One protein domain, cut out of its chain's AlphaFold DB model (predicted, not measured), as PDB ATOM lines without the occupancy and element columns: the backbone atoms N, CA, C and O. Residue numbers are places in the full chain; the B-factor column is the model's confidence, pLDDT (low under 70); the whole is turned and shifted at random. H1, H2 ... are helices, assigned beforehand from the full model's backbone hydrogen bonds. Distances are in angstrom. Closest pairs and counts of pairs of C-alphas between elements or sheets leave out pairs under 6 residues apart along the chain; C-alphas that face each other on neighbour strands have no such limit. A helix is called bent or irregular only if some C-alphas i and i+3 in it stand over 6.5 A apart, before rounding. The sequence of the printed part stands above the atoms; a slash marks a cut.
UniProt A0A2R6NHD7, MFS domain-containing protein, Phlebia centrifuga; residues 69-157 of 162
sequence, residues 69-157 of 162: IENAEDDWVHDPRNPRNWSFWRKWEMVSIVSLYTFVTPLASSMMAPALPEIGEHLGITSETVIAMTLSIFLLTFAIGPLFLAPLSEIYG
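AT A GLANCE: This is residues 69 to 157 of the 162 residues of the protein "MFS domain-containing protein" of Phlebia centrifuga (UniProt A0A2R6NHD7). Two long helices, H2 and H3, make a narrow, open V that closes at the tight link between them, and a short helix, H1, sits off by itself beyond the open end of H2. H1 and H2 together make the long axis, while H3 folds back beside part of H2 without clearly touching it. The printed part has 89 residues with three named helices, in the order H1, H2, H3, and no named strand; the class is all helix. The whole is extended, with a radius of gyration of the C-alphas of 22.1 A and spans of 72 by 31 by 14 A.

IN THESE COORDINATES: H1 covers residues 69 to 78 and begins with C-alpha 69 at (-38.625, 18.026, -49.904). H2, residues 88 to 123, is 50.8 A long and has a kink of 47 degrees near residue 117. It is only just irregular: C-alphas 114 and 117 are 6.6 A apart. H3, residues 128 to 156, is 41.6 A long, has a kink of 31 degrees near residue 150, and ends with C-alpha 156 at (-23.188, 28.951, -27.344).

HOW THE PARTS SIT: H1 is apart from H2 and from H3. H2 and H3 are close but not clearly touching; their closest C-alphas, those of Leu 116 and Ile 131, are 7.2 A apart. They run opposite ways at a shallow tilt of 30 degrees. Residues 92 to 104 of H2 and 143 to 156 of H3 stand free. Every O i to N i+4 pair is within hydrogen-bond range in H1, against 24 of 32 in H2 and 22 of 25 in H3.

THE WHOLE: The C-alphas farthest apart, those of Asn 71 and Gly 124, are 72.8 A apart. The printed part has no cut. The link from H1 to H2 is short and that from H2 to H3 is tight. The mean pLDDT of the printed part is 81.5; residues 81, 119 to 120, 122 to 127 and 157 are under 70.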
ATOM      1  N   ILE A  69     -38.289  16.766 -50.567       73.94
ATOM      2  CA  ILE A  69     -38.625  18.026 -49.904       73.94
ATOM      3  C   ILE A  69     -40.052  17.949 -49.350       73.94
ATOM      4  O   ILE A  69     -40.231  18.250 -48.177       73.94
ATOM      5  N   GLU A  70     -41.031  17.465 -50.118       72.38
ATOM      6  CA  GLU A  70     -42.424  17.297 -49.671       72.38
ATOM      7  C   GLU A  70     -42.524  16.361 -48.456       72.38
ATOM      8  O   GLU A  70     -43.116  16.721 -47.441       72.38
ATOM      9  N   ASN A  71     -41.856  15.203 -48.493       71.62
ATOM     10  CA  ASN A  71     -41.820  14.273 -47.360       71.62
ATOM     11  C   ASN A  71     -41.126  14.887 -46.129       71.62
ATOM     12  O   ASN A  71     -41.575  14.690 -45.001       71.62
ATOM     13  N   ALA A  72     -40.048  15.656 -46.322       71.50
ATOM     14  CA  ALA A  72     -39.368  16.344 -45.222       71.50
ATOM     15  C   ALA A  72     -40.211  17.490 -44.632       71.50
ATOM     16  O   ALA A  72     -40.134  17.765 -43.431       71.50
ATOM     17  N   GLU A  73     -41.015  18.159 -45.459       71.50
ATOM     18  CA  GLU A  73     -41.969  19.179 -45.035       71.50
ATOM     19  C   GLU A  73     -43.129  18.563 -44.240       71.50
ATOM     20  O   GLU A  73     -43.466  19.076 -43.171       71.50
ATOM     21  N   ASP A  74     -43.676  17.431 -44.685       72.00
ATOM     22  CA  ASP A  74     -44.720  16.690 -43.970       72.00
ATOM     23  C   ASP A  74     -44.226  16.143 -42.620       72.00
ATOM     24  O   ASP A  74     -44.891  16.311 -41.587       72.00
ATOM     25  N   ASP A  75     -43.016  15.577 -42.580       74.00
ATOM     26  CA  ASP A  75     -42.374  15.137 -41.336       74.00
ATOM     27  C   ASP A  75     -42.179  16.315 -40.359       74.00
ATOM     28  O   ASP A  75     -42.403  16.188 -39.149       74.00
ATOM     29  N   TRP A  76     -41.838  17.503 -40.871       73.50
ATOM     30  CA  TRP A  76     -41.674  18.725 -40.078       73.50
ATOM     31  C   TRP A  76     -42.994  19.277 -39.516       73.50
ATOM     32  O   TRP A  76     -43.036  19.816 -38.399       73.50
ATOM     33  N   VAL A  77     -44.100  19.142 -40.250       76.44
ATOM     34  CA  VAL A  77     -45.429  19.566 -39.781       76.44
ATOM     35  C   VAL A  77     -45.848  18.777 -38.536       76.44
ATOM     36  O   VAL A  77     -46.482  19.344 -37.638       76.44
ATOM     37  N   HIS A  78     -45.442  17.512 -38.438       73.50
ATOM     38  CA  HIS A  78     -45.813  16.610 -37.348       73.50
ATOM     39  C   HIS A  78     -44.755  16.457 -36.238       73.50
ATOM     40  O   HIS A  78     -45.067  15.888 -35.186       73.50
ATOM     41  N   ASP A  79     -43.547  17.009 -36.401       76.94
ATOM     42  CA  ASP A  79     -42.465  16.914 -35.412       76.94
ATOM     43  C   ASP A  79     -42.836  17.599 -34.066       76.94
ATOM     44  O   ASP A  79     -43.217  18.776 -34.033       76.94
ATOM     45  N   PRO A  80     -42.696  16.919 -32.906       70.19
ATOM     46  CA  PRO A  80     -42.835  17.515 -31.570       70.19
ATOM     47  C   PRO A  80     -41.928  18.728 -31.288       70.19
ATOM     48  O   PRO A  80     -42.200  19.510 -30.368       70.19
ATOM     49  N   ARG A  81     -40.835  18.887 -32.041       69.81
ATOM     50  CA  ARG A  81     -39.931  20.044 -31.982       69.81
ATOM     51  C   ARG A  81     -40.503  21.272 -32.684       69.81
ATOM     52  O   ARG A  81     -40.072  22.379 -32.363       69.81
ATOM     53  N   ASN A  82     -41.506  21.114 -33.546       75.50
ATOM     54  CA  ASN A  82     -42.196  22.227 -34.178       75.50
ATOM     55  C   ASN A  82     -42.964  23.047 -33.115       75.50
ATOM     56  O   ASN A  82     -43.907  22.533 -32.499       75.50
ATOM     57  N   PRO A  83     -42.638  24.341 -32.909       71.56
ATOM     58  CA  PRO A  83     -43.320  25.199 -31.935       71.56
ATOM     59  C   PRO A  83     -44.833  25.316 -32.177       71.56
ATOM     60  O   PRO A  83     -45.604  25.603 -31.253       71.56
ATOM     61  N   ARG A  84     -45.290  25.063 -33.414       72.56
ATOM     62  CA  ARG A  84     -46.717  25.042 -33.765       72.56
ATOM     63  C   ARG A  84     -47.455  23.885 -33.089       72.56
ATOM     64  O   ARG A  84     -48.579  24.103 -32.627       72.56
ATOM     65  N   ASN A  85     -46.816  22.724 -32.931       79.00
ATOM     66  CA  ASN A  85     -47.436  21.513 -32.389       79.00
ATOM     67  C   ASN A  85     -47.393  21.424 -30.846       79.00
ATOM     68  O   ASN A  85     -47.877  20.462 -30.254       79.00
ATOM     69  N   TRP A  86     -46.837  22.429 -30.156       79.81
ATOM     70  CA  TRP A  86     -46.766  22.419 -28.690       79.81
ATOM     71  C   TRP A  86     -48.145  22.532 -28.029       79.81
ATOM     72  O   TRP A  86     -49.029  23.267 -28.492       79.81
ATOM     73  N   SER A  87     -48.302  21.846 -26.892       81.06
ATOM     74  CA  SER A  87     -49.498  21.938 -26.056       81.06
ATOM     75  C   SER A  87     -49.704  23.370 -25.553       81.06
ATOM     76  O   SER A  87     -48.752  24.118 -25.319       81.06
ATOM     77  N   PHE A  88     -50.968  23.767 -25.388       78.62
ATOM     78  CA  PHE A  88     -51.343  25.127 -24.988       78.62
ATOM     79  C   PHE A  88     -50.618  25.578 -23.712       78.62
ATOM     80  O   PHE A  88     -50.065  26.671 -23.672       78.62
ATOM     81  N   TRP A  89     -50.516  24.702 -22.710       82.94
ATOM     82  CA  TRP A  89     -49.806  24.977 -21.459       82.94
ATOM     83  C   TRP A  89     -48.315  25.256 -21.649       82.94
ATOM     84  O   TRP A  89     -47.806  26.204 -21.060       82.94
ATOM     85  N   ARG A  90     -47.632  24.512 -22.530       82.12
ATOM     86  CA  ARG A  90     -46.213  24.748 -22.833       82.12
ATOM     87  C   ARG A  90     -46.003  26.097 -23.521       82.12
ATOM     88  O   ARG A  90     -45.029  26.787 -23.245       82.12
ATOM     89  N   LYS A  91     -46.936  26.507 -24.385       84.75
ATOM     90  CA  LYS A  91     -46.915  27.837 -25.016       84.75
ATOM     91  C   LYS A  91     -47.067  28.943 -23.964       84.75
ATOM     92  O   LYS A  91     -46.286  29.889 -23.967       84.75
ATOM     93  N   TRP A  92     -48.013  28.801 -23.034       89.69
ATOM     94  CA  TRP A  92     -48.216  29.772 -21.952       89.69
ATOM     95  C   TRP A  92     -47.068  29.829 -20.955       89.69
ATOM     96  O   TRP A  92     -46.725  30.918 -20.511       89.69
ATOM     97  N   GLU A  93     -46.445  28.698 -20.634       90.12
ATOM     98  CA  GLU A  93     -45.271  28.657 -19.766       90.12
ATOM     99  C   GLU A  93     -44.125  29.486 -20.361       90.12
ATOM    100  O   GLU A  93     -43.627  30.403 -19.709       90.12
ATOM    101  N   MET A  94     -43.792  29.268 -21.636       89.12
ATOM    102  CA  MET A  94     -42.745  30.031 -22.323       89.12
ATOM    103  C   MET A  94     -43.072  31.526 -22.382       89.12
ATOM    104  O   MET A  94     -42.225  32.363 -22.075       89.12
ATOM    105  N   VAL A  95     -44.323  31.872 -22.707       91.62
ATOM    106  CA  VAL A  95     -44.783  33.268 -22.706       91.62
ATOM    107  C   VAL A  95     -44.701  33.874 -21.306       91.62
ATOM    108  O   VAL A  95     -44.290  35.023 -21.173       91.62
ATOM    109  N   SER A  96     -45.043  33.122 -20.258       93.31
ATOM    110  CA  SER A  96     -45.000  33.601 -18.875       93.31
ATOM    111  C   SER A  96     -43.574  33.882 -18.413       93.31
ATOM    112  O   SER A  96     -43.328  34.936 -17.839       93.31
ATOM    113  N   ILE A  97     -42.620  33.004 -18.738       93.62
ATOM    114  CA  ILE A  97     -41.207  33.163 -18.381       93.62
ATOM    115  C   ILE A  97     -40.633  34.408 -19.057       93.62
ATOM    116  O   ILE A  97     -40.019  35.245 -18.393       93.62
ATOM    117  N   VAL A  98     -40.874  34.566 -20.362       92.25
ATOM    118  CA  VAL A  98     -40.405  35.741 -21.107       92.25
ATOM    119  C   VAL A  98     -41.075  37.005 -20.575       92.25
ATOM    120  O   VAL A  98     -40.388  37.981 -20.311       92.25
ATOM    121  N   SER A  99     -42.388  36.977 -20.332       94.50
ATOM    122  CA  SER A  99     -43.125  38.130 -19.798       94.50
ATOM    123  C   SER A  99     -42.630  38.542 -18.414       94.50
ATOM    124  O   SER A  99     -42.453  39.732 -18.164       94.50
ATOM    125  N   LEU A 100     -42.379  37.580 -17.521       94.62
ATOM    126  CA  LEU A 100     -41.824  37.842 -16.194       94.62
ATOM    127  C   LEU A 100     -40.436  38.466 -16.302       94.62
ATOM    128  O   LEU A 100     -40.178  39.457 -15.625       94.62
ATOM    129  N   TYR A 101     -39.580  37.954 -17.190       90.75
ATOM    130  CA  TYR A 101     -38.256  38.522 -17.434       90.75
ATOM    131  C   TYR A 101     -38.333  39.992 -17.869       90.75
ATOM    132  O   TYR A 101     -37.685  40.848 -17.262       90.75
ATOM    133  N   THR A 102     -39.174  40.325 -18.853       90.69
ATOM    134  CA  THR A 102     -39.351  41.721 -19.287       90.69
ATOM    135  C   THR A 102     -40.053  42.587 -18.242       90.69
ATOM    136  O   THR A 102     -39.869  43.802 -18.247       90.69
ATOM    137  N   PHE A 103     -40.835  41.993 -17.339       93.00
ATOM    138  CA  PHE A 103     -41.535  42.696 -16.264       93.00
ATOM    139  C   PHE A 103     -40.614  43.120 -15.111       93.00
ATOM    140  O   PHE A 103     -40.878  44.137 -14.468       93.00
ATOM    141  N   VAL A 104     -39.506  42.409 -14.866       91.56
ATOM    142  CA  VAL A 104     -38.560  42.762 -13.790       91.56
ATOM    143  C   VAL A 104     -38.008  44.181 -13.964       91.56
ATOM    144  O   VAL A 104     -37.916  44.926 -12.992       91.56
ATOM    145  N   THR A 105     -37.684  44.588 -15.193       89.19
ATOM    146  CA  THR A 105     -37.091  45.902 -15.491       89.19
ATOM    147  C   THR A 105     -37.978  47.088 -15.073       89.19
ATOM    148  O   THR A 105     -37.514  47.931 -14.297       89.19
ATOM    149  N   PRO A 106     -39.246  47.197 -15.524       88.50
ATOM    150  CA  PRO A 106     -40.138  48.264 -15.077       88.50
ATOM    151  C   PRO A 106     -40.522  48.136 -13.596       88.50
ATOM    152  O   PRO A 106     -40.709  49.160 -12.935       88.50
ATOM    153  N   LEU A 107     -40.597  46.916 -13.048       91.12
ATOM    154  CA  LEU A 107     -40.884  46.698 -11.629       91.12
ATOM    155  C   LEU A 107     -39.766  47.252 -10.734       91.12
ATOM    156  O   LEU A 107     -40.045  48.001  -9.799       91.12
ATOM    157  N   ALA A 108     -38.509  46.933 -11.048       88.00
ATOM    158  CA  ALA A 108     -37.342  47.412 -10.312       88.00
ATOM    159  C   ALA A 108     -37.263  48.946 -10.330       88.00
ATOM    160  O   ALA A 108     -37.105  49.567  -9.282       88.00
ATOM    161  N   SER A 109     -37.475  49.559 -11.501       86.94
ATOM    162  CA  SER A 109     -37.515  51.021 -11.640       86.94
ATOM    163  C   SER A 109     -38.634  51.661 -10.801       86.94
ATOM    164  O   SER A 109     -38.413  52.657 -10.112       86.94
ATOM    165  N   SER A 110     -39.822  51.049 -10.768       88.62
ATOM    166  CA  SER A 110     -40.963  51.560  -9.991       88.62
ATOM    167  C   SER A 110     -40.749  51.448  -8.476       88.62
ATOM    168  O   SER A 110     -41.189  52.317  -7.727       88.62
ATOM    169  N   MET A 111     -40.058  50.399  -8.019       87.56
ATOM    170  CA  MET A 111     -39.750  50.184  -6.601       87.56
ATOM    171  C   MET A 111     -38.638  51.111  -6.087       87.56
ATOM    172  O   MET A 111     -38.594  51.410  -4.895       87.56
ATOM    173  N   MET A 112     -37.768  51.613  -6.968       82.19
ATOM    174  CA  MET A 112     -36.723  52.560  -6.576       82.19
ATOM    175  C   MET A 112     -37.300  53.902  -6.114       82.19
ATOM    176  O   MET A 112     -36.802  54.452  -5.143       82.19
ATOM    177  N   ALA A 113     -38.367  54.413  -6.735       79.75
ATOM    178  CA  ALA A 113     -38.942  55.720  -6.396       79.75
ATOM    179  C   ALA A 113     -39.300  55.909  -4.896       79.75
ATOM    180  O   ALA A 113     -38.865  56.907  -4.317       79.75
ATOM    181  N   PRO A 114     -40.036  54.992  -4.232       81.38
ATOM    182  CA  PRO A 114     -40.364  55.130  -2.809       81.38
ATOM    183  C   PRO A 114     -39.204  54.813  -1.853       81.38
ATOM    184  O   PRO A 114     -39.243  55.258  -0.712       81.38
ATOM    185  N   ALA A 115     -38.175  54.074  -2.283       78.38
ATOM    186  CA  ALA A 115     -37.062  53.677  -1.412       78.38
ATOM    187  C   ALA A 115     -36.099  54.839  -1.092       78.38
ATOM    188  O   ALA A 115     -35.375  54.832  -0.102       78.38
ATOM    189  N   LEU A 116     -36.078  55.859  -1.943       70.44
ATOM    190  CA  LEU A 116     -35.114  56.958  -1.902       70.44
ATOM    191  C   LEU A 116     -35.262  57.908  -0.703       70.44
ATOM    192  O   LEU A 116     -34.230  58.255  -0.125       70.44
ATOM    193  N   PRO A 117     -36.473  58.330  -0.287       73.75
ATOM    194  CA  PRO A 117     -36.627  59.137   0.924       73.75
ATOM    195  C   PRO A 117     -36.176  58.403   2.197       73.75
ATOM    196  O   PRO A 117     -35.530  59.017   3.041       73.75
ATOM    197  N   GLU A 118     -36.428  57.095   2.299       74.06
ATOM    198  CA  GLU A 118     -36.035  56.272   3.454       74.06
ATOM    199  C   GLU A 118     -34.505  56.131   3.552       74.06
ATOM    200  O   GLU A 118     -33.903  56.355   4.603       74.06
ATOM    201  N   ILE A 119     -33.834  55.860   2.428       69.88
ATOM    202  CA  ILE A 119     -32.365  55.784   2.366       69.88
ATOM    203  C   ILE A 119     -31.735  57.160   2.658       69.88
ATOM    204  O   ILE A 119     -30.695  57.242   3.316       69.88
ATOM    205  N   GLY A 120     -32.370  58.244   2.203       69.50
ATOM    206  CA  GLY A 120     -31.930  59.619   2.443       69.50
ATOM    207  C   GLY A 120     -31.975  60.031   3.917       69.50
ATOM    208  O   GLY A 120     -31.044  60.695   4.377       69.50
ATOM    209  N   GLU A 121     -32.996  59.603   4.668       72.75
ATOM    210  CA  GLU A 121     -33.062  59.799   6.125       72.75
ATOM    211  C   GLU A 121     -31.957  59.028   6.854       72.75
ATOM    212  O   GLU A 121     -31.299  59.575   7.739       72.75
ATOM    213  N   HIS A 122     -31.701  57.780   6.454       69.94
ATOM    214  CA  HIS A 122     -30.708  56.930   7.114       69.94
ATOM    215  C   HIS A 122     -29.250  57.319   6.823       69.94
ATOM    216  O   HIS A 122     -28.387  57.123   7.679       69.94
ATOM    217  N   LEU A 123     -28.956  57.873   5.642       67.50
ATOM    218  CA  LEU A 123     -27.605  58.297   5.242       67.50
ATOM    219  C   LEU A 123     -27.367  59.810   5.349       67.50
ATOM    220  O   LEU A 123     -26.256  60.266   5.083       67.50
ATOM    221  N   GLY A 124     -28.379  60.594   5.738       65.75
ATOM    222  CA  GLY A 124     -28.280  62.050   5.886       65.75
ATOM    223  C   GLY A 124     -28.012  62.799   4.574       65.75
ATOM    224  O   GLY A 124     -27.553  63.940   4.595       65.75
ATOM    225  N   ILE A 125     -28.256  62.156   3.428       58.78
ATOM    226  CA  ILE A 125     -27.958  62.680   2.090       58.78
ATOM    227  C   ILE A 125     -29.201  62.481   1.215       58.78
ATOM    228  O   ILE A 125     -29.410  61.429   0.618       58.78
ATOM    229  N   THR A 126     -30.024  63.524   1.114       61.03
ATOM    230  CA  THR A 126     -31.255  63.563   0.305       61.03
ATOM    231  C   THR A 126     -30.987  64.164  -1.079       61.03
ATOM    232  O   THR A 126     -31.673  65.089  -1.516       61.03
ATOM    233  N   SER A 127     -29.917  63.733  -1.749       68.81
ATOM    234  CA  SER A 127     -29.540  64.320  -3.038       68.81
ATOM    235  C   SER A 127     -30.184  63.558  -4.190       68.81
ATOM    236  O   SER A 127     -29.867  62.393  -4.429       68.81
ATOM    237  N   GLU A 128     -31.019  64.256  -4.962       74.19
ATOM    238  CA  GLU A 128     -31.574  63.790  -6.242       74.19
ATOM    239  C   GLU A 128     -30.481  63.293  -7.205       74.19
ATOM    240  O   GLU A 128     -30.684  62.382  -8.007       74.19
ATOM    241  N   THR A 129     -29.262  63.809  -7.044       81.31
ATOM    242  CA  THR A 129     -28.080  63.378  -7.794       81.31
ATOM    243  C   THR A 129     -27.788  61.886  -7.606       81.31
ATOM    244  O   THR A 129     -27.437  61.206  -8.565       81.31
ATOM    245  N   VAL A 130     -27.956  61.338  -6.396       78.88
ATOM    246  CA  VAL A 130     -27.683  59.914  -6.109       78.88
ATOM    247  C   VAL A 130     -28.724  59.015  -6.782       78.88
ATOM    248  O   VAL A 130     -28.390  57.951  -7.311       78.88
ATOM    249  N   ILE A 131     -29.973  59.481  -6.839       77.56
ATOM    250  CA  ILE A 131     -31.082  58.823  -7.542       77.56
ATOM    251  C   ILE A 131     -30.762  58.724  -9.035       77.56
ATOM    252  O   ILE A 131     -30.772  57.633  -9.612       77.56
ATOM    253  N   ALA A 132     -30.425  59.863  -9.646       85.00
ATOM    254  CA  ALA A 132     -30.112  59.954 -11.066       85.00
ATOM    255  C   ALA A 132     -28.884  59.109 -11.442       85.00
ATOM    256  O   ALA A 132     -28.898  58.418 -12.460       85.00
ATOM    257  N   MET A 133     -27.850  59.100 -10.597       86.50
ATOM    258  CA  MET A 133     -26.661  58.264 -10.790       86.50
ATOM    259  C   MET A 133     -27.003  56.770 -10.758       86.50
ATOM    260  O   MET A 133     -26.546  56.022 -11.618       86.50
ATOM    261  N   THR A 134     -27.853  56.333  -9.825       84.06
ATOM    262  CA  THR A 134     -28.248  54.918  -9.708       84.06
ATOM    263  C   THR A 134     -29.062  54.459 -10.921       84.06
ATOM    264  O   THR A 134     -28.766  53.414 -11.502       84.06
ATOM    265  N   LEU A 135     -30.039  55.261 -11.363       85.12
ATOM    266  CA  LEU A 135     -30.834  54.957 -12.558       85.12
ATOM    267  C   LEU A 135     -29.980  54.979 -13.840       85.12
ATOM    268  O   LEU A 135     -30.165  54.148 -14.728       85.12
ATOM    269  N   SER A 136     -29.005  55.887 -13.926       90.88
ATOM    270  CA  SER A 136     -28.052  55.947 -15.042       90.88
ATOM    271  C   SER A 136     -27.183  54.686 -15.125       90.88
ATOM    272  O   SER A 136     -27.069  54.084 -16.192       90.88
ATOM    273  N   ILE A 137     -26.632  54.220 -13.998       91.12
ATOM    274  CA  ILE A 137     -25.822  52.988 -13.936       91.12
ATOM    275  C   ILE A 137     -26.665  51.748 -14.282       91.12
ATOM    276  O   ILE A 137     -26.190  50.841 -14.973       91.12
ATOM    277  N   PHE A 138     -27.932  51.721 -13.859       87.62
ATOM    278  CA  PHE A 138     -28.886  50.689 -14.262       87.62
ATOM    279  C   PHE A 138     -29.026  50.638 -15.790       87.62
ATOM    280  O   PHE A 138     -28.791  49.590 -16.389       87.62
ATOM    281  N   LEU A 139     -29.296  51.773 -16.446       90.00
ATOM    282  CA  LEU A 139     -29.409  51.849 -17.910       90.00
ATOM    283  C   LEU A 139     -28.095  51.535 -18.637       90.00
ATOM    284  O   LEU A 139     -28.114  50.868 -19.672       90.00
ATOM    285  N   LEU A 140     -26.954  51.955 -18.088       93.50
ATOM    286  CA  LEU A 140     -25.636  51.614 -18.619       93.50
ATOM    287  C   LEU A 140     -25.444  50.092 -18.674       93.50
ATOM    288  O   LEU A 140     -24.942  49.561 -19.661       93.50
ATOM    289  N   THR A 141     -25.915  49.379 -17.652       90.94
ATOM    290  CA  THR A 141     -25.875  47.912 -17.621       90.94
ATOM    291  C   THR A 141     -26.774  47.297 -18.699       90.94
ATOM    292  O   THR A 141     -26.361  46.336 -19.344       90.94
ATOM    293  N   PHE A 142     -27.950  47.873 -18.985       87.25
ATOM    294  CA  PHE A 142     -28.791  47.436 -20.115       87.25
ATOM    295  C   PHE A 142     -28.168  47.707 -21.480       87.25
ATOM    296  O   PHE A 142     -28.440  46.961 -22.413       87.25
ATOM    297  N   ALA A 143     -27.344  48.744 -21.619       91.88
ATOM    298  CA  ALA A 143     -26.619  49.002 -22.860       91.88
ATOM    299  C   ALA A 143     -25.455  48.015 -23.045       91.88
ATOM    300  O   ALA A 143     -25.229  47.500 -24.139       91.88
ATOM    301  N   ILE A 144     -24.735  47.727 -21.961       94.62
ATOM    302  CA  ILE A 144     -23.564  46.849 -21.970       94.62
ATOM    303  C   ILE A 144     -23.960  45.365 -22.052       94.62
ATOM    304  O   ILE A 144     -23.268  44.582 -22.699       94.62
ATOM    305  N   GLY A 145     -25.075  44.961 -21.440       92.12
ATOM    306  CA  GLY A 145     -25.528  43.568 -21.397       92.12
ATOM    307  C   GLY A 145     -25.621  42.913 -22.783       92.12
ATOM    308  O   GLY A 145     -24.920  41.929 -23.026       92.12
ATOM    309  N   PRO A 146     -26.421  43.457 -23.722       88.56
ATOM    310  CA  PRO A 146     -26.543  42.945 -25.086       88.56
ATOM    311  C   PRO A 146     -25.213  42.909 -25.842       88.56
ATOM    312  O   PRO A 146     -25.015  42.022 -26.665       88.56
ATOM    313  N   LEU A 147     -24.290  43.828 -25.538       91.38
ATOM    314  CA  LEU A 147     -22.976  43.892 -26.181       91.38
ATOM    315  C   LEU A 147     -22.137  42.635 -25.898       91.38
ATOM    316  O   LEU A 147     -21.404  42.177 -26.769       91.38
ATOM    317  N   PHE A 148     -22.269  42.060 -24.701       89.50
ATOM    318  CA  PHE A 148     -21.626  40.796 -24.336       89.50
ATOM    319  C   PHE A 148     -22.482  39.580 -24.695       89.50
ATOM    320  O   PHE A 148     -21.957  38.573 -25.166       89.50
ATOM    321  N   LEU A 149     -23.802  39.667 -24.509       85.38
ATOM    322  CA  LEU A 149     -24.739  38.585 -24.817       85.38
ATOM    323  C   LEU A 149     -24.782  38.248 -26.317       85.38
ATOM    324  O   LEU A 149     -24.936  37.078 -26.654       85.38
ATOM    325  N   ALA A 150     -24.594  39.223 -27.212       87.62
ATOM    326  CA  ALA A 150     -24.572  39.003 -28.660       87.62
ATOM    327  C   ALA A 150     -23.476  38.010 -29.114       87.62
ATOM    328  O   ALA A 150     -23.840  36.963 -29.659       87.62
ATOM    329  N   PRO A 151     -22.173  38.238 -28.849       87.94
ATOM    330  CA  PRO A 151     -21.115  37.294 -29.224       87.94
ATOM    331  C   PRO A 151     -21.166  35.991 -28.416       87.94
ATOM    332  O   PRO A 151     -20.840  34.923 -28.934       87.94
ATOM    333  N   LEU A 152     -21.617  36.041 -27.156       82.50
ATOM    334  CA  LEU A 152     -21.857  34.832 -26.365       82.50
ATOM    335  C   LEU A 152     -22.938  33.952 -27.013       82.50
ATOM    336  O   LEU A 152     -22.770  32.737 -27.067       82.50
ATOM    337  N   SER A 153     -24.006  34.532 -27.569       84.00
ATOM    338  CA  SER A 153     -25.054  33.749 -28.240       84.00
ATOM    339  C   SER A 153     -24.543  33.009 -29.483       84.00
ATOM    340  O   SER A 153     -24.988  31.897 -29.758       84.00
ATOM    341  N   GLU A 154     -23.552  33.571 -30.181       80.38
ATOM    342  CA  GLU A 154     -22.948  32.961 -31.369       80.38
ATOM    343  C   GLU A 154     -22.088  31.739 -31.011       80.38
ATOM    344  O   GLU A 154     -22.147  30.705 -31.677       80.38
ATOM    345  N   ILE A 155     -21.337  31.821 -29.910       82.88
ATOM    346  CA  ILE A 155     -20.472  30.725 -29.450       82.88
ATOM    347  C   ILE A 155     -21.302  29.596 -28.812       82.88
ATOM    348  O   ILE A 155     -20.993  28.419 -29.005       82.88
ATOM    349  N   TYR A 156     -22.373  29.928 -28.083       70.31
ATOM    350  CA  TYR A 156     -23.188  28.951 -27.344       70.31
ATOM    351  C   TYR A 156     -24.386  28.391 -28.137       70.31
ATOM    352  O   TYR A 156     -24.989  27.401 -27.719       70.31
ATOM    353  N   GLY A 157     -24.708  28.954 -29.306       64.94
ATOM    354  CA  GLY A 157     -25.905  28.617 -30.087       64.94
ATOM    355  C   GLY A 157     -25.930  27.233 -30.750       64.94
ATOM    356  O   GLY A 157     -26.988  26.807 -31.203       64.94
TER     357      GLY A 157